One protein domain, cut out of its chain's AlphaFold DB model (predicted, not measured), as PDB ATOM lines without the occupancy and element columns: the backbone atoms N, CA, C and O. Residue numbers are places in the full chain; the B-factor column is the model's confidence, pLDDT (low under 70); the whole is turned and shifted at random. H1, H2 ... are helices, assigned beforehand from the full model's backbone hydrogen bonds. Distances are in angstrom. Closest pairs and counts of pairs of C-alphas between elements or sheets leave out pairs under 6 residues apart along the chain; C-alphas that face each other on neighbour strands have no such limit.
ATOM      1  N   SER A   2      24.613 -21.671   3.414       83.06
ATOM      2  CA  SER A   2      25.386 -20.499   3.844       83.06
ATOM      3  C   SER A   2      25.031 -19.298   2.961       83.06
ATOM      4  O   SER A   2      24.704 -19.488   1.795       83.06
ATOM      5  N   ILE A   3      25.136 -18.073   3.482       85.19
ATOM      6  CA  ILE A   3      24.911 -16.836   2.703       85.19
ATOM      7  C   ILE A   3      25.761 -16.831   1.413       85.19
ATOM      8  O   ILE A   3      25.305 -16.404   0.360       85.19
ATOM      9  N   PHE A   4      26.964 -17.413   1.468       82.19
ATOM     10  CA  PHE A   4      27.847 -17.570   0.311       82.19
ATOM     11  C   PHE A   4      27.338 -18.561  -0.749       82.19
ATOM     12  O   PHE A   4      27.716 -18.449  -1.912       82.19
ATOM     13  N   GLU A   5      26.529 -19.555  -0.379       86.56
ATOM     14  CA  GLU A   5      25.907 -20.474  -1.345       86.56
ATOM     15  C   GLU A   5      24.732 -19.793  -2.050       86.56
ATOM     16  O   GLU A   5      24.660 -19.851  -3.275       86.56
ATOM     17  N   GLU A   6      23.896 -19.064  -1.306       87.44
ATOM     18  CA  GLU A   6      22.779 -18.289  -1.866       87.44
ATOM     19  C   GLU A   6      23.273 -17.198  -2.830       87.44
ATOM     20  O   GLU A   6      22.765 -17.080  -3.944       87.44
ATOM     21  N   GLU A   7      24.331 -16.455  -2.479       89.50
ATOM     22  CA  GLU A   7      24.933 -15.459  -3.379       89.50
ATOM     23  C   GLU A   7      25.527 -16.085  -4.654       89.50
ATOM     24  O   GLU A   7      25.489 -15.474  -5.726       89.50
ATOM     25  N   ARG A   8      26.084 -17.301  -4.579       89.50
ATOM     26  CA  ARG A   8      26.611 -17.997  -5.767       89.50
ATOM     27  C   ARG A   8      25.493 -18.490  -6.674       89.50
ATOM     28  O   ARG A   8      25.623 -18.354  -7.890       89.50
ATOM     29  N   GLU A   9      24.420 -19.030  -6.108       90.88
ATOM     30  CA  GLU A   9      23.247 -19.468  -6.869       90.88
ATOM     31  C   GLU A   9      22.547 -18.286  -7.544       90.88
ATOM     32  O   GLU A   9      22.258 -18.359  -8.740       90.88
ATOM     33  N   GLN A  10      22.380 -17.169  -6.830       91.81
ATOM     34  CA  GLN A  10      21.796 -15.941  -7.369       91.81
ATOM     35  C   GLN A  10      22.621 -15.391  -8.543       91.81
ATOM     36  O   GLN A  10      22.088 -15.201  -9.633       91.81
ATOM     37  N   ASN A  11      23.942 -15.244  -8.379       92.00
ATOM     38  CA  ASN A  11      24.827 -14.790  -9.461       92.00
ATOM     39  C   ASN A  11      24.795 -15.727 -10.679       92.00
ATOM     40  O   ASN A  11      24.873 -15.284 -11.827       92.00
ATOM     41  N   GLN A  12      24.702 -17.039 -10.450       93.75
ATOM     42  CA  GLN A  12      24.629 -18.016 -11.531       93.75
ATOM     43  C   GLN A  12      23.285 -17.958 -12.265       93.75
ATOM     44  O   GLN A  12      23.244 -18.202 -13.474       93.75
ATOM     45  N   GLN A  13      22.205 -17.624 -11.560       93.62
ATOM     46  CA  GLN A  13      20.893 -17.400 -12.150       93.62
ATOM     47  C   GLN A  13      20.863 -16.102 -12.971       93.62
ATOM     48  O   GLN A  13      20.484 -16.146 -14.139       93.62
ATOM     49  N   ASP A  14      21.385 -14.998 -12.435       94.00
ATOM     50  CA  ASP A  14      21.457 -13.710 -13.138       94.00
ATOM     51  C   ASP A  14      22.276 -13.815 -14.440       94.00
ATOM     52  O   ASP A  14      21.890 -13.285 -15.484       94.00
ATOM     53  N   LEU A  15      23.386 -14.567 -14.419       94.56
ATOM     54  CA  LEU A  15      24.186 -14.853 -15.617       94.56
ATOM     55  C   LEU A  15      23.412 -15.658 -16.668       94.56
ATOM     56  O   LEU A  15      23.552 -15.399 -17.869       94.56
ATOM     57  N   LYS A  16      22.610 -16.643 -16.248       94.88
ATOM     58  CA  LYS A  16      21.769 -17.426 -17.167       94.88
ATOM     59  C   LYS A  16      20.690 -16.555 -17.796       94.88
ATOM     60  O   LYS A  16      20.519 -16.615 -19.014       94.88
ATOM     61  N   ASP A  17      20.023 -15.729 -17.000       94.88
ATOM     62  CA  ASP A  17      18.948 -14.857 -17.467       94.88
ATOM     63  C   ASP A  17      19.486 -13.802 -18.443       94.88
ATOM     64  O   ASP A  17      18.930 -13.616 -19.527       94.88
ATOM     65  N   LEU A  18      20.640 -13.196 -18.134       95.06
ATOM     66  CA  LEU A  18      21.335 -12.292 -19.052       95.06
ATOM     67  C   LEU A  18      21.710 -12.996 -20.364       95.06
ATOM     68  O   LEU A  18      21.498 -12.450 -21.447       95.06
ATOM     69  N   THR A  19      22.230 -14.223 -20.288       93.94
ATOM     70  CA  THR A  19      22.599 -15.002 -21.480       93.94
ATOM     71  C   THR A  19      21.377 -15.288 -22.359       93.94
ATOM     72  O   THR A  19      21.442 -15.112 -23.576       93.94
ATOM     73  N   GLN A  20      20.245 -15.673 -21.764       94.94
ATOM     74  CA  GLN A  20      18.996 -15.916 -22.495       94.94
ATOM     75  C   GLN A  20      18.440 -14.642 -23.143       94.94
ATOM     76  O   GLN A  20      17.968 -14.681 -24.283       94.94
ATOM     77  N   GLN A  21      18.525 -13.500 -22.458       94.38
ATOM     78  CA  GLN A  21      18.125 -12.212 -23.027       94.38
ATOM     79  C   GLN A  21      18.986 -11.844 -24.238       94.38
ATOM     80  O   GLN A  21      18.447 -11.504 -25.292       94.38
ATOM     81  N   LEU A  22      20.312 -11.980 -24.130       92.81
ATOM     82  CA  LEU A  22      21.232 -11.713 -25.239       92.81
ATOM     83  C   LEU A  22      20.978 -12.644 -26.431       92.81
ATOM     84  O   LEU A  22      20.945 -12.180 -27.571       92.81
ATOM     85  N   GLN A  23      20.726 -13.932 -26.182       90.69
ATOM     86  CA  GLN A  23      20.344 -14.885 -27.228       90.69
ATOM     87  C   GLN A  23      19.045 -14.463 -27.922       90.69
ATOM     88  O   GLN A  23      18.978 -14.447 -29.150       90.69
ATOM     89  N   THR A  24      18.034 -14.061 -27.155       93.06
ATOM     90  CA  THR A  24      16.745 -13.610 -27.696       93.06
ATOM     91  C   THR A  24      16.921 -12.389 -28.601       93.06
ATOM     92  O   THR A  24      16.406 -12.370 -29.719       93.06
ATOM     93  N   ILE A  25      17.700 -11.398 -28.158       90.44
ATOM     94  CA  ILE A  25      18.013 -10.194 -28.941       90.44
ATOM     95  C   ILE A  25      18.746 -10.567 -30.233       90.44
ATOM     96  O   ILE A  25      18.386 -10.078 -31.304       90.44
ATOM     97  N   TYR A  26      19.732 -11.462 -30.156       87.31
ATOM     98  CA  TYR A  26      20.468 -11.935 -31.328       87.31
ATOM     99  C   TYR A  26      19.536 -12.571 -32.372       87.31
ATOM    100  O   TYR A  26      19.583 -12.198 -33.547       87.31
ATOM    101  N   TYR A  27      18.632 -13.464 -31.955       87.62
ATOM    102  CA  TYR A  27      17.662 -14.081 -32.865       87.62
ATOM    103  C   TYR A  27      16.698 -13.061 -33.482       87.62
ATOM    104  O   TYR A  27      16.449 -13.115 -34.685       87.62
ATOM    105  N   GLN A  28      16.216 -12.087 -32.706       90.50
ATOM    106  CA  GLN A  28      15.349 -11.021 -33.220       90.50
ATOM    107  C   GLN A  28      16.059 -10.136 -34.253       90.50
ATOM    108  O   GLN A  28      15.464  -9.753 -35.261       90.50
ATOM    109  N   ILE A  29      17.331  -9.804 -34.017       87.62
ATOM    110  CA  ILE A  29      18.149  -9.033 -34.961       87.62
ATOM    111  C   ILE A  29      18.330  -9.820 -36.261       87.62
ATOM    112  O   ILE A  29      18.131  -9.270 -37.345       87.62
ATOM    113  N   LYS A  30      18.638 -11.115 -36.162       84.81
ATOM    114  CA  LYS A  30      18.794 -12.004 -37.316       84.81
ATOM    115  C   LYS A  30      17.516 -12.116 -38.144       84.81
ATOM    116  O   LYS A  30      17.567 -11.964 -39.361       84.81
ATOM    117  N   GLU A  31      16.370 -12.313 -37.497       88.75
ATOM    118  CA  GLU A  31      15.074 -12.386 -38.176       88.75
ATOM    119  C   GLU A  31      14.753 -11.070 -38.900       88.75
ATOM    120  O   GLU A  31      14.356 -11.071 -40.066       88.75
ATOM    121  N   LYS A  32      15.001  -9.924 -38.253       88.50
ATOM    122  CA  LYS A  32      14.828  -8.610 -38.886       88.50
ATOM    123  C   LYS A  32      15.760  -8.411 -40.077       88.50
ATOM    124  O   LYS A  32      15.319  -7.882 -41.096       88.50
ATOM    125  N   MET A  33      17.014  -8.855 -39.987       86.81
ATOM    126  CA  MET A  33      17.947  -8.820 -41.118       86.81
ATOM    127  C   MET A  33      17.452  -9.685 -42.278       86.81
ATOM    128  O   MET A  33      17.401  -9.201 -43.408       86.81
ATOM    129  N   GLN A  34      16.991 -10.908 -42.011       87.75
ATOM    130  CA  GLN A  34      16.389 -11.777 -43.027       87.75
ATOM    131  C   GLN A  34      15.175 -11.126 -43.693       87.75
ATOM    132  O   GLN A  34      15.056 -11.128 -44.919       87.75
ATOM    133  N   GLN A  35      14.265 -10.550 -42.907       89.38
ATOM    134  CA  GLN A  35      13.089  -9.858 -43.431       89.38
ATOM    135  C   GLN A  35      13.491  -8.664 -44.307       89.38
ATOM    136  O   GLN A  35      12.973  -8.517 -45.417       89.38
ATOM    137  N   TYR A  36      14.462  -7.869 -43.860       87.75
ATOM    138  CA  TYR A  36      14.977  -6.722 -44.602       87.75
ATOM    139  C   TYR A  36      15.631  -7.133 -45.929       87.75
ATOM    140  O   TYR A  36      15.343  -6.548 -46.974       87.75
ATOM    141  N   LEU A  37      16.440  -8.195 -45.917       87.12
ATOM    142  CA  LEU A  37      17.015  -8.805 -47.118       87.12
ATOM    143  C   LEU A  37      15.945  -9.329 -48.067       87.12
ATOM    144  O   LEU A  37      16.076  -9.222 -49.285       87.12
ATOM    145  N   ASN A  38      14.887  -9.929 -47.528       87.12
ATOM    146  CA  ASN A  38      13.813 -10.484 -48.333       87.12
ATOM    147  C   ASN A  38      13.029  -9.400 -49.068       87.12
ATOM    148  O   ASN A  38      12.709  -9.594 -50.241       87.12
ATOM    149  N   GLN A  39      12.793  -8.267 -48.411       90.06
ATOM    150  CA  GLN A  39      12.100  -7.117 -48.986       90.06
ATOM    151  C   GLN A  39      12.969  -6.367 -50.002       90.06
ATOM    152  O   GLN A  39      12.478  -5.996 -51.066       90.06
ATOM    153  N   ASN A  40      14.268  -6.219 -49.725       88.50
ATOM    154  CA  ASN A  40      15.178  -5.384 -50.518       88.50
ATOM    155  C   ASN A  40      16.162  -6.194 -51.379       88.50
ATOM    156  O   ASN A  40      17.174  -5.673 -51.838       88.50
ATOM    157  N   TYR A  41      15.876  -7.475 -51.644       86.62
ATOM    158  CA  TYR A  41      16.803  -8.367 -52.356       86.62
ATOM    159  C   TYR A  41      17.255  -7.812 -53.713       86.62
ATOM    160  O   TYR A  41      18.442  -7.831 -54.033       86.62
ATOM    161  N   LYS A  42      16.315  -7.279 -54.502       88.31
ATOM    162  CA  LYS A  42      16.630  -6.695 -55.813       88.31
ATOM    163  C   LYS A  42      17.562  -5.494 -55.690       88.31
ATOM    164  O   LYS A  42      18.373  -5.269 -56.580       88.31
ATOM    165  N   GLU A  43      17.445  -4.728 -54.616       88.75
ATOM    166  CA  GLU A  43      18.304  -3.573 -54.376       88.75
ATOM    167  C   GLU A  43      19.720  -4.016 -54.001       88.75
ATOM    168  O   GLU A  43      20.684  -3.451 -54.494       88.75
ATOM    169  N   ILE A  44      19.866  -5.112 -53.256       87.69
ATOM    170  CA  ILE A  44      21.173  -5.714 -52.934       87.69
ATOM    171  C   ILE A  44      21.863  -6.269 -54.175       87.69
ATOM    172  O   ILE A  44      23.079  -6.155 -54.320       87.69
ATOM    173  N   GLU A  45      21.103  -6.881 -55.079       87.38
ATOM    174  CA  GLU A  45      21.659  -7.435 -56.314       87.38
ATOM    175  C   GLU A  45      22.087  -6.316 -57.278       87.38
ATOM    176  O   GLU A  45      23.173  -6.377 -57.855       87.38
ATOM    177  N   ASN A  46      21.283  -5.253 -57.396       88.81
ATOM    178  CA  ASN A  46      21.474  -4.221 -58.418       88.81
ATOM    179  C   ASN A  46      22.195  -2.953 -57.941       88.81
ATOM    180  O   ASN A  46      22.697  -2.218 -58.787       88.81
ATOM    181  N   SER A  47      22.257  -2.663 -56.640       92.38
ATOM    182  CA  SER A  47      22.893  -1.459 -56.091       92.38
ATOM    183  C   SER A  47      24.137  -1.823 -55.277       92.38
ATOM    184  O   SER A  47      24.021  -2.270 -54.132       92.38
ATOM    185  N   PRO A  48      25.349  -1.590 -55.816       92.31
ATOM    186  CA  PRO A  48      26.585  -1.849 -55.081       92.31
ATOM    187  C   PRO A  48      26.703  -1.035 -53.791       92.31
ATOM    188  O   PRO A  48      27.215  -1.524 -52.789       92.31
ATOM    189  N   GLN A  49      26.192   0.198 -53.801       91.69
ATOM    190  CA  GLN A  49      26.207   1.087 -52.639       91.69
ATOM    191  C   GLN A  49      25.405   0.483 -51.485       91.69
ATOM    192  O   GLN A  49      25.908   0.367 -50.369       91.69
ATOM    193  N   PHE A  50      24.178   0.043 -51.775       91.44
ATOM    194  CA  PHE A  50      23.309  -0.583 -50.787       91.44
ATOM    195  C   PHE A  50      23.892  -1.903 -50.283       91.44
ATOM    196  O   PHE A  50      23.936  -2.158 -49.081       91.44
ATOM    197  N   ARG A  51      24.415  -2.721 -51.200       93.31
ATOM    198  CA  ARG A  51      25.077  -3.984 -50.878       93.31
ATOM    199  C   ARG A  51      26.256  -3.797 -49.921       93.31
ATOM    200  O   ARG A  51      26.327  -4.506 -48.920       93.31
ATOM    201  N   ASN A  52      27.140  -2.830 -50.172       91.62
ATOM    202  CA  ASN A  52      28.291  -2.564 -49.302       91.62
ATOM    203  C   ASN A  52      27.881  -1.997 -47.937       91.62
ATOM    204  O   ASN A  52      28.455  -2.387 -46.918       91.62
ATOM    205  N   GLN A  53      26.861  -1.135 -47.890       91.44
ATOM    206  CA  GLN A  53      26.293  -0.657 -46.625       91.44
ATOM    207  C   GLN A  53      25.720  -1.815 -45.802       91.44
ATOM    208  O   GLN A  53      26.009  -1.930 -44.611       91.44
ATOM    209  N   PHE A  54      24.964  -2.708 -46.442       91.06
ATOM    210  CA  PHE A  54      24.369  -3.855 -45.770       91.06
ATOM    211  C   PHE A  54      25.426  -4.876 -45.318       91.06
ATOM    212  O   PHE A  54      25.344  -5.392 -44.206       91.06
ATOM    213  N   PHE A  55      26.464  -5.113 -46.124       91.62
ATOM    214  CA  PHE A  55      27.620  -5.917 -45.719       91.62
ATOM    215  C   PHE A  55      28.281  -5.343 -44.460       91.62
ATOM    216  O   PHE A  55      28.483  -6.061 -43.486       91.62
ATOM    217  N   SER A  56      28.542  -4.033 -44.446       91.19
ATOM    218  CA  SER A  56      29.161  -3.344 -43.304       91.19
ATOM    219  C   SER A  56      28.298  -3.416 -42.042       91.19
ATOM    220  O   SER A  56      28.824  -3.558 -40.936       91.19
ATOM    221  N   LEU A  57      26.971  -3.359 -42.195       89.56
ATOM    222  CA  LEU A  57      26.026  -3.559 -41.098       89.56
ATOM    223  C   LEU A  57      26.147  -4.971 -40.508       89.56
ATOM    224  O   LEU A  57      26.226  -5.104 -39.289       89.56
ATOM    225  N   CYS A  58      26.215  -6.006 -41.354       88.88
ATOM    226  CA  CYS A  58      26.410  -7.388 -40.906       88.88
ATOM    227  C   CYS A  58      27.710  -7.517 -40.101       88.88
ATOM    228  O   CYS A  58      27.686  -7.979 -38.960       88.88
ATOM    229  N   THR A  59      28.822  -7.007 -40.644       88.69
ATOM    230  CA  THR A  59      30.131  -7.039 -39.978       88.69
ATOM    231  C   THR A  59      30.117  -6.292 -38.643       88.69
ATOM    232  O   THR A  59      30.682  -6.776 -37.664       88.69
ATOM    233  N   SER A  60      29.425  -5.152 -38.562       88.12
ATOM    234  CA  SER A  60      29.292  -4.371 -37.319       88.12
ATOM    235  C   SER A  60      28.521  -5.116 -36.226       88.12
ATOM    236  O   SER A  60      28.761  -4.897 -35.042       88.12
ATOM    237  N   LEU A  61      27.613  -6.013 -36.614       85.56
ATOM    238  CA  LEU A  61      26.867  -6.889 -35.707       85.56
ATOM    239  C   LEU A  61      27.627  -8.185 -35.372       85.56
ATOM    240  O   LEU A  61      27.089  -9.041 -34.671       85.56
ATOM    241  N   GLY A  62      28.860  -8.345 -35.865       84.19
ATOM    242  CA  GLY A  62      29.662  -9.557 -35.690       84.19
ATOM    243  C   GLY A  62      29.218 -10.727 -36.572       84.19
ATOM    244  O   GLY A  62      29.639 -11.858 -36.339       84.19
ATOM    245  N   VAL A  63      28.373 -10.473 -37.575       85.50
ATOM    246  CA  VAL A  63      27.933 -11.469 -38.557       85.50
ATOM    247  C   VAL A  63      28.782 -11.319 -39.815       85.50
ATOM    248  O   VAL A  63      28.709 -10.307 -40.507       85.50
ATOM    249  N   ASP A  64      29.582 -12.335 -40.130       87.31
ATOM    250  CA  ASP A  64      30.309 -12.397 -41.400       87.31
ATOM    251  C   ASP A  64      29.445 -13.114 -42.453       87.31
ATOM    252  O   ASP A  64      29.284 -14.336 -42.370       87.31
ATOM    253  N   PRO A  65      28.904 -12.400 -43.459       86.56
ATOM    254  CA  PRO A  65      28.030 -13.002 -44.459       86.56
ATOM    255  C   PRO A  65      28.738 -14.004 -45.381       86.56
ATOM    256  O   PRO A  65      28.055 -14.768 -46.058       86.56
ATOM    257  N   LEU A  66      30.073 -14.011 -45.447       86.94
ATOM    258  CA  LEU A  66      30.839 -14.933 -46.290       86.94
ATOM    259  C   LEU A  66      31.169 -16.242 -45.567       86.94
ATOM    260  O   LEU A  66      31.228 -17.287 -46.219       86.94
ATOM    261  N   GLN A  67      31.378 -16.185 -44.249       84.12
ATOM    262  CA  GLN A  67      31.743 -17.340 -43.418       84.12
ATOM    263  C   GLN A  67      30.537 -17.975 -42.715       84.12
ATOM    264  O   GLN A  67      30.446 -19.199 -42.627       84.12
ATOM    265  N   ASN A  68      29.601 -17.159 -42.225       81.25
ATOM    266  CA  ASN A  68      28.374 -17.606 -41.574       81.25
ATOM    267  C   ASN A  68      27.158 -16.923 -42.222       81.25
ATOM    268  O   ASN A  68      26.659 -15.916 -41.716       81.25
ATOM    269  N   PRO A  69      26.664 -17.466 -43.347       79.81
ATOM    270  CA  PRO A  69      25.600 -16.841 -44.120       79.81
ATOM    271  C   PRO A  69      24.214 -16.999 -43.484       79.81
ATOM    272  O   PRO A  69      23.232 -16.556 -44.078       79.81
ATOM    273  N   GLU A  70      24.093 -17.641 -42.319       81.56
ATOM    274  CA  GLU A  70      22.798 -17.892 -41.697       81.56
ATOM    275  C   GLU A  70      22.118 -16.561 -41.351       81.56
ATOM    276  O   GLU A  70      22.601 -15.772 -40.539       81.56
ATOM    277  N   GLY A  71      20.970 -16.301 -41.962       78.06
ATOM    278  CA  GLY A  71      20.268 -15.030 -41.849       78.06
ATOM    279  C   GLY A  71      20.624 -13.971 -42.884       78.06
ATOM    280  O   GLY A  71      19.943 -12.947 -42.955       78.06
ATOM    281  N   VAL A  72      21.648 -14.214 -43.700       87.31
ATOM    282  CA  VAL A  72      22.137 -13.298 -44.737       87.31
ATOM    283  C   VAL A  72      22.436 -13.996 -46.067       87.31
ATOM    284  O   VAL A  72      23.207 -13.510 -46.898       87.31
ATOM    285  N   GLU A  73      21.762 -15.116 -46.325       88.06
ATOM    286  CA  GLU A  73      22.057 -16.061 -47.407       88.06
ATOM    287  C   GLU A  73      21.981 -15.407 -48.787       88.06
ATOM    288  O   GLU A  73      22.734 -15.735 -49.699       88.06
ATOM    289  N   LYS A  74      21.071 -14.446 -48.949       87.81
ATOM    290  CA  LYS A  74      20.884 -13.695 -50.194       87.81
ATOM    291  C   LYS A  74      22.083 -12.821 -50.552       87.81
ATOM    292  O   LYS A  74      22.461 -12.763 -51.720       87.81
ATOM    293  N   LEU A  75      22.671 -12.166 -49.552       90.69
ATOM    294  CA  LEU A  75      23.887 -11.377 -49.718       90.69
ATOM    295  C   LEU A  75      25.069 -12.304 -50.017       90.69
ATOM    296  O   LEU A  75      25.805 -12.073 -50.972       90.69
ATOM    297  N   ALA A  76      25.196 -13.391 -49.253       90.69
ATOM    298  CA  ALA A  76      26.232 -14.399 -49.452       90.69
ATOM    299  C   ALA A  76      26.185 -14.999 -50.868       90.69
ATOM    300  O   ALA A  76      27.200 -15.076 -51.554       90.69
ATOM    301  N   ASN A  77      24.988 -15.338 -51.357       90.88
ATOM    302  CA  ASN A  77      24.780 -15.895 -52.692       90.88
ATOM    303  C   ASN A  77      25.251 -14.946 -53.804       90.88
ATOM    304  O   ASN A  77      25.790 -15.404 -54.810       90.88
ATOM    305  N   PHE A  78      25.096 -13.627 -53.636       92.81
ATOM    306  CA  PHE A  78      25.674 -12.665 -54.575       92.81
ATOM    307  C   PHE A  78      27.206 -12.789 -54.623       92.81
ATOM    308  O   PHE A  78      27.774 -12.943 -55.706       92.81
ATOM    309  N   TYR A  79      27.870 -12.793 -53.463       93.31
ATOM    310  CA  TYR A  79      29.328 -12.907 -53.398       93.31
ATOM    311  C   TYR A  79      29.837 -14.262 -53.892       93.31
ATOM    312  O   TYR A  79      30.857 -14.304 -54.571       93.31
ATOM    313  N   TYR A  80      29.111 -15.357 -53.659       92.00
ATOM    314  CA  TYR A  80      29.459 -16.669 -54.211       92.00
ATOM    315  C   TYR A  80      29.285 -16.739 -55.733       92.00
ATOM    316  O   TYR A  80      30.127 -17.329 -56.416       92.00
ATOM    317  N   LYS A  81      28.254 -16.098 -56.298       92.44
ATOM    318  CA  LYS A  81      28.114 -15.949 -57.759       92.44
ATOM    319  C   LYS A  81      29.277 -15.151 -58.346       92.44
ATOM    320  O   LYS A  81      29.850 -15.568 -59.352       92.44
ATOM    321  N   LEU A  82      29.646 -14.038 -57.709       93.56
ATOM    322  CA  LEU A  82      30.788 -13.228 -58.125       93.56
ATOM    323  C   LEU A  82      32.095 -14.021 -58.029       93.56
ATOM    324  O   LEU A  82      32.827 -14.089 -59.008       93.56
ATOM    325  N   ALA A  83      32.342 -14.699 -56.910       92.19
ATOM    326  CA  ALA A  83      33.501 -15.560 -56.697       92.19
ATOM    327  C   ALA A  83      33.602 -16.665 -57.761       92.19
ATOM    328  O   ALA A  83      34.658 -16.864 -58.358       92.19
ATOM    329  N   THR A  84      32.486 -17.329 -58.073       91.81
ATOM    330  CA  THR A  84      32.436 -18.344 -59.135       91.81
ATOM    331  C   THR A  84      32.787 -17.738 -60.492       91.81
ATOM    332  O   THR A  84      33.566 -18.327 -61.239       91.81
ATOM    333  N   ARG A  85      32.281 -16.537 -60.809       91.81
ATOM    334  CA  ARG A  85      32.626 -15.856 -62.065       91.81
ATOM    335  C   ARG A  85      34.095 -15.444 -62.109       91.81
ATOM    336  O   ARG A  85      34.711 -15.605 -63.156       91.81
ATOM    337  N   LEU A  86      34.659 -14.956 -61.005       90.94
ATOM    338  CA  LEU A  86      36.086 -14.637 -60.904       90.94
ATOM    339  C   LEU A  86      36.951 -15.880 -61.138       90.94
ATOM    340  O   LEU A  86      37.941 -15.805 -61.859       90.94
ATOM    341  N   LEU A  87      36.544 -17.032 -60.598       88.94
ATOM    342  CA  LEU A  87      37.210 -18.306 -60.854       88.94
ATOM    343  C   LEU A  87      37.088 -18.734 -62.323       88.94
ATOM    344  O   LEU A  87      38.049 -19.234 -62.898       88.94
ATOM    345  N   THR A  88      35.936 -18.512 -62.961       88.69
ATOM    346  CA  THR A  88      35.796 -18.752 -64.405       88.69
ATOM    347  C   THR A  88      36.728 -17.846 -65.206       88.69
ATOM    348  O   THR A  88      37.442 -18.341 -66.066       88.69
ATOM    349  N   SER A  89      36.794 -16.551 -64.887       85.81
ATOM    350  CA  SER A  89      37.709 -15.617 -65.554       85.81
ATOM    351  C   SER A  89      39.181 -15.955 -65.317       85.81
ATOM    352  O   SER A  89      39.991 -15.713 -66.199       85.81
ATOM    353  N   PHE A  90      39.536 -16.573 -64.185       84.19
ATOM    354  CA  PHE A  90      40.875 -17.129 -63.973       84.19
ATOM    355  C   PHE A  90      41.200 -18.262 -64.952       84.19
ATOM    356  O   PHE A  90      42.292 -18.297 -65.504       84.19
ATOM    357  N   ILE A  91      40.251 -19.170 -65.190       82.69
ATOM    358  CA  ILE A  91      40.424 -20.279 -66.140       82.69
ATOM    359  C   ILE A  91      40.432 -19.765 -67.588       82.69
ATOM    360  O   ILE A  91      41.212 -20.240 -68.407       82.69
ATOM    361  N   GLU A  92      39.574 -18.791 -67.896       80.44
ATOM    362  CA  GLU A  92      39.444 -18.155 -69.215       80.44
ATOM    363  C   GLU A  92      40.537 -17.106 -69.490       80.44
ATOM    364  O   GLU A  92      40.561 -16.546 -70.581       80.44
ATOM    365  N   MET A  93      41.408 -16.807 -68.516       73.75
ATOM    366  CA  MET A  93      42.412 -15.733 -68.582       73.75
ATOM    367  C   MET A  93      41.817 -14.347 -68.924       73.75
ATOM    368  O   MET A  93      42.478 -13.478 -69.490       73.75
ATOM    369  N   GLU A  94      40.557 -14.108 -68.550       80.00
ATOM    370  CA  GLU A  94      39.841 -12.857 -68.811       80.00
ATOM    371  C   GLU A  94      40.120 -11.813 -67.705       80.00
ATOM    372  O   GLU A  94      40.185 -12.156 -66.518       80.00
ATOM    373  N   PRO A  95      40.201 -10.509 -68.042       83.69
ATOM    374  CA  PRO A  95      40.225  -9.427 -67.062       83.69
ATOM    375  C   PRO A  95      39.124  -9.522 -65.997       83.69
ATOM    376  O   PRO A  95      37.934  -9.623 -66.311       83.69
ATOM    377  N   ILE A  96      39.492  -9.327 -64.725       85.69
ATOM    378  CA  ILE A  96      38.533  -9.264 -63.605       85.69
ATOM    379  C   ILE A  96      37.495  -8.151 -63.825       85.69
ATOM    380  O   ILE A  96      36.341  -8.262 -63.413       85.69
ATOM    381  N   THR A  97      37.875  -7.071 -64.511       85.00
ATOM    382  CA  THR A  97      36.966  -5.964 -64.836       85.00
ATOM    383  C   THR A  97      35.790  -6.411 -65.701       85.00
ATOM    384  O   THR A  97      34.689  -5.879 -65.549       85.00
ATOM    385  N   ALA A  98      35.980  -7.405 -66.569       83.44
ATOM    386  CA  ALA A  98      34.911  -7.960 -67.386       83.44
ATOM    387  C   ALA A  98      33.957  -8.818 -66.542       83.44
ATOM    388  O   ALA A  98      32.739  -8.651 -66.642       83.44
ATOM    389  N   ALA A  99      34.489  -9.646 -65.635       83.81
ATOM    390  CA  ALA A  99      33.694 -10.377 -64.646       83.81
ATOM    391  C   ALA A  99      32.855  -9.438 -63.763       83.81
ATOM    392  O   ALA A  99      31.649  -9.640 -63.612       83.81
ATOM    393  N   ALA A 100      33.478  -8.383 -63.231       87.44
ATOM    394  CA  ALA A 100      32.833  -7.422 -62.342       87.44
ATOM    395  C   ALA A 100      31.721  -6.628 -63.046       87.44
ATOM    396  O   ALA A 100      30.639  -6.446 -62.487       87.44
ATOM    397  N   LYS A 101      31.944  -6.204 -64.298       87.38
ATOM    398  CA  LYS A 101      30.934  -5.485 -65.094       87.38
ATOM    399  C   LYS A 101      29.680  -6.322 -65.338       87.38
ATOM    400  O   LYS A 101      28.579  -5.788 -65.247       87.38
ATOM    401  N   ARG A 102      29.827  -7.624 -65.609       85.12
ATOM    402  CA  ARG A 102      28.687  -8.525 -65.878       85.12
ATOM    403  C   ARG A 102      27.740  -8.671 -64.686       85.12
ATOM    404  O   ARG A 102      26.559  -8.919 -64.888       85.12
ATOM    405  N   LEU A 103      28.250  -8.509 -63.465       86.81
ATOM    406  CA  LEU A 103      27.486  -8.644 -62.222       86.81
ATOM    407  C   LEU A 103      27.254  -7.304 -61.513       86.81
ATOM    408  O   LEU A 103      26.958  -7.295 -60.320       86.81
ATOM    409  N   ASN A 104      27.427  -6.177 -62.216       89.06
ATOM    410  CA  ASN A 104      27.326  -4.829 -61.652       89.06
ATOM    411  C   ASN A 104      28.038  -4.718 -60.289       89.06
ATOM    412  O   ASN A 104      27.446  -4.360 -59.271       89.06
ATOM    413  N   SER A 105      29.292  -5.166 -60.249       90.88
ATOM    414  CA  SER A 105      30.092  -5.290 -59.030       90.88
ATOM    415  C   SER A 105      31.161  -4.204 -58.967       90.88
ATOM    416  O   SER A 105      31.722  -3.801 -59.988       90.88
ATOM    417  N   THR A 106      31.452  -3.734 -57.759       91.75
ATOM    418  CA  THR A 106      32.512  -2.749 -57.492       91.75
ATOM    419  C   THR A 106      33.859  -3.421 -57.230       91.75
ATOM    420  O   THR A 106      33.936  -4.635 -57.054       91.75
ATOM    421  N   ALA A 107      34.937  -2.632 -57.173       88.94
ATOM    422  CA  ALA A 107      36.246  -3.136 -56.749       88.94
ATOM    423  C   ALA A 107      36.195  -3.742 -55.332       88.94
ATOM    424  O   ALA A 107      36.754  -4.809 -55.106       88.94
ATOM    425  N   GLU A 108      35.444  -3.115 -54.425       91.00
ATOM    426  CA  GLU A 108      35.233  -3.609 -53.062       91.00
ATOM    427  C   GLU A 108      34.477  -4.952 -53.048       91.00
ATOM    428  O   GLU A 108      34.815  -5.851 -52.280       91.00
ATOM    429  N   ASP A 109      33.488  -5.129 -53.935       92.62
ATOM    430  CA  ASP A 109      32.788  -6.412 -54.071       92.62
ATOM    431  C   ASP A 109      33.730  -7.527 -54.547       92.62
ATOM    432  O   ASP A 109      33.650  -8.660 -54.073       92.62
ATOM    433  N   VAL A 110      34.622  -7.200 -55.488       91.88
ATOM    434  CA  VAL A 110      35.627  -8.130 -56.014       91.88
ATOM    435  C   VAL A 110      36.601  -8.541 -54.918       91.88
ATOM    436  O   VAL A 110      36.875  -9.728 -54.787       91.88
ATOM    437  N   GLU A 111      37.098  -7.599 -54.118       89.81
ATOM    438  CA  GLU A 111      38.002  -7.897 -53.004       89.81
ATOM    439  C   GLU A 111      37.348  -8.867 -52.013       89.81
ATOM    440  O   GLU A 111      37.907  -9.935 -51.761       89.81
ATOM    441  N   LYS A 112      36.116  -8.581 -51.568       91.06
ATOM    442  CA  LYS A 112      35.326  -9.470 -50.692       91.06
ATOM    443  C   LYS A 112      35.099 -10.853 -51.311       91.06
ATOM    444  O   LYS A 112      35.234 -11.873 -50.638       91.06
ATOM    445  N   ALA A 113      34.783 -10.919 -52.605       91.94
ATOM    446  CA  ALA A 113      34.604 -12.191 -53.304       91.94
ATOM    447  C   ALA A 113      35.911 -12.994 -53.417       91.94
ATOM    448  O   ALA A 113      35.881 -14.218 -53.299       91.94
ATOM    449  N   VAL A 114      37.060 -12.336 -53.598       89.38
ATOM    450  CA  VAL A 114      38.377 -12.994 -53.563       89.38
ATOM    451  C   VAL A 114      38.683 -13.523 -52.162       89.38
ATOM    452  O   VAL A 114      39.242 -14.612 -52.038       89.38
ATOM    453  N   GLU A 115      38.262 -12.837 -51.097       86.25
ATOM    454  CA  GLU A 115      38.394 -13.376 -49.739       86.25
ATOM    455  C   GLU A 115      37.603 -14.668 -49.541       86.25
ATOM    456  O   GLU A 115      38.124 -15.614 -48.950       86.25
ATOM    457  N   ALA A 116      36.393 -14.753 -50.104       85.62
ATOM    458  CA  ALA A 116      35.610 -15.987 -50.100       85.62
ATOM    459  C   ALA A 116      36.310 -17.133 -50.857       85.62
ATOM    460  O   ALA A 116      36.092 -18.301 -50.541       85.62
ATOM    461  N   LEU A 117      37.183 -16.818 -51.823       86.38
ATOM    462  CA  LEU A 117      37.960 -17.797 -52.586       86.38
ATOM    463  C   LEU A 117      39.240 -18.272 -51.882       86.38
ATOM    464  O   LEU A 117      39.850 -19.231 -52.357       86.38
ATOM    465  N   LYS A 118      39.641 -17.677 -50.748       80.69
ATOM    466  CA  LYS A 118      40.849 -18.088 -49.998       80.69
ATOM    467  C   LYS A 118      40.827 -19.572 -49.600       80.69
ATOM    468  O   LYS A 118      41.880 -20.187 -49.458       80.69
ATOM    469  N   CYS A 119      39.645 -20.183 -49.477       79.38
ATOM    470  CA  CYS A 119      39.505 -21.619 -49.215       79.38
ATOM    471  C   CYS A 119      40.001 -22.518 -50.368       79.38
ATOM    472  O   CYS A 119      40.364 -23.666 -50.123       79.38
ATOM    473  N   PHE A 120      40.079 -22.007 -51.604       78.19
ATOM    474  CA  PHE A 120      40.615 -22.721 -52.772       78.19
ATOM    475  C   PHE A 120      42.140 -22.570 -52.932       78.19
ATOM    476  O   PHE A 120      42.739 -23.180 -53.822       78.19
ATOM    477  N   GLY A 121      42.783 -21.779 -52.068       76.38
ATOM    478  CA  GLY A 121      44.224 -21.542 -52.045       76.38
ATOM    479  C   GLY A 121      44.582 -20.056 -52.048       76.38
ATOM    480  O   GLY A 121      43.727 -19.188 -51.894       76.38
ATOM    481  N   ASN A 122      45.870 -19.764 -52.258       76.38
ATOM    482  CA  ASN A 122      46.418 -18.403 -52.282       76.38
ATOM    483  C   ASN A 122      46.087 -17.683 -53.603       76.38
ATOM    484  O   ASN A 122      46.976 -17.383 -54.402       76.38
TER     485      ASN A 122
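Overview. This is residues 2 to 122 of the 200 residues of the protein "Vacuolar-sorting protein SNF8" of Spironucleus salmonicida (UniProt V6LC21). One long straight helix, H1, makes an arm: residues 2 to 25, of which 3 to 25 belong to H1, stick out free from a small body, which holds the rest of H1 and the five shorter helices H2 to H6. In that body H6 crosses H4, H5 packs on H4, and H2 and H3 follow the end of H1. The printed part has 121 residues with six named helices, H1 to H6 in chain order, and no named strand: all helix. It is only just loose, close to extended, with a radius of gyration of the C-alphas of 20.4 A and spans of 75 by 34 by 16 A, the arm making the length.

Arrangement. H1, residues 3 to 39, and H4, residues 73 to 91, only just touch, only at their ends, with 3 pairs of C-alphas within 8 A; the closest are Leu 37 and Lys 74, 7.0 A. H4 is the hub. It touches H6, residues 107 to 120, about perpendicular at 78 degrees, with C-alphas of Ala 83 and Ala 113 closest at 4.9 A. H5, residues 96 to 102, touches H4 at a steep tilt of 51 degrees, opposite ways; C-alphas 85 and 99 are closest, 6.1 A. H2, residues 41 to 46, and H3, residues 48 to 60, touch only at the corner, C-alphas 44 and 51 closest at 4.7 A. H1 and H5 are apart. Every O i to N i+4 pair is within hydrogen-bond range in H1 to H5, and 8 of 10 in H6.

Along the chain. H1 starts at C-alpha 3 (24.911, -16.836, 2.703) and measures 54.1 A; H4 measures 26.6 A, H6 20.5 A, ending at C-alpha 120 (40.615, -22.721, -52.772).

Size, cuts and confidence. C-alphas 2 and 93 are farthest apart, 74.6 A. The printed part has no cut. The link H3 to H4 is long. No printed residue is under 70 in pLDDT.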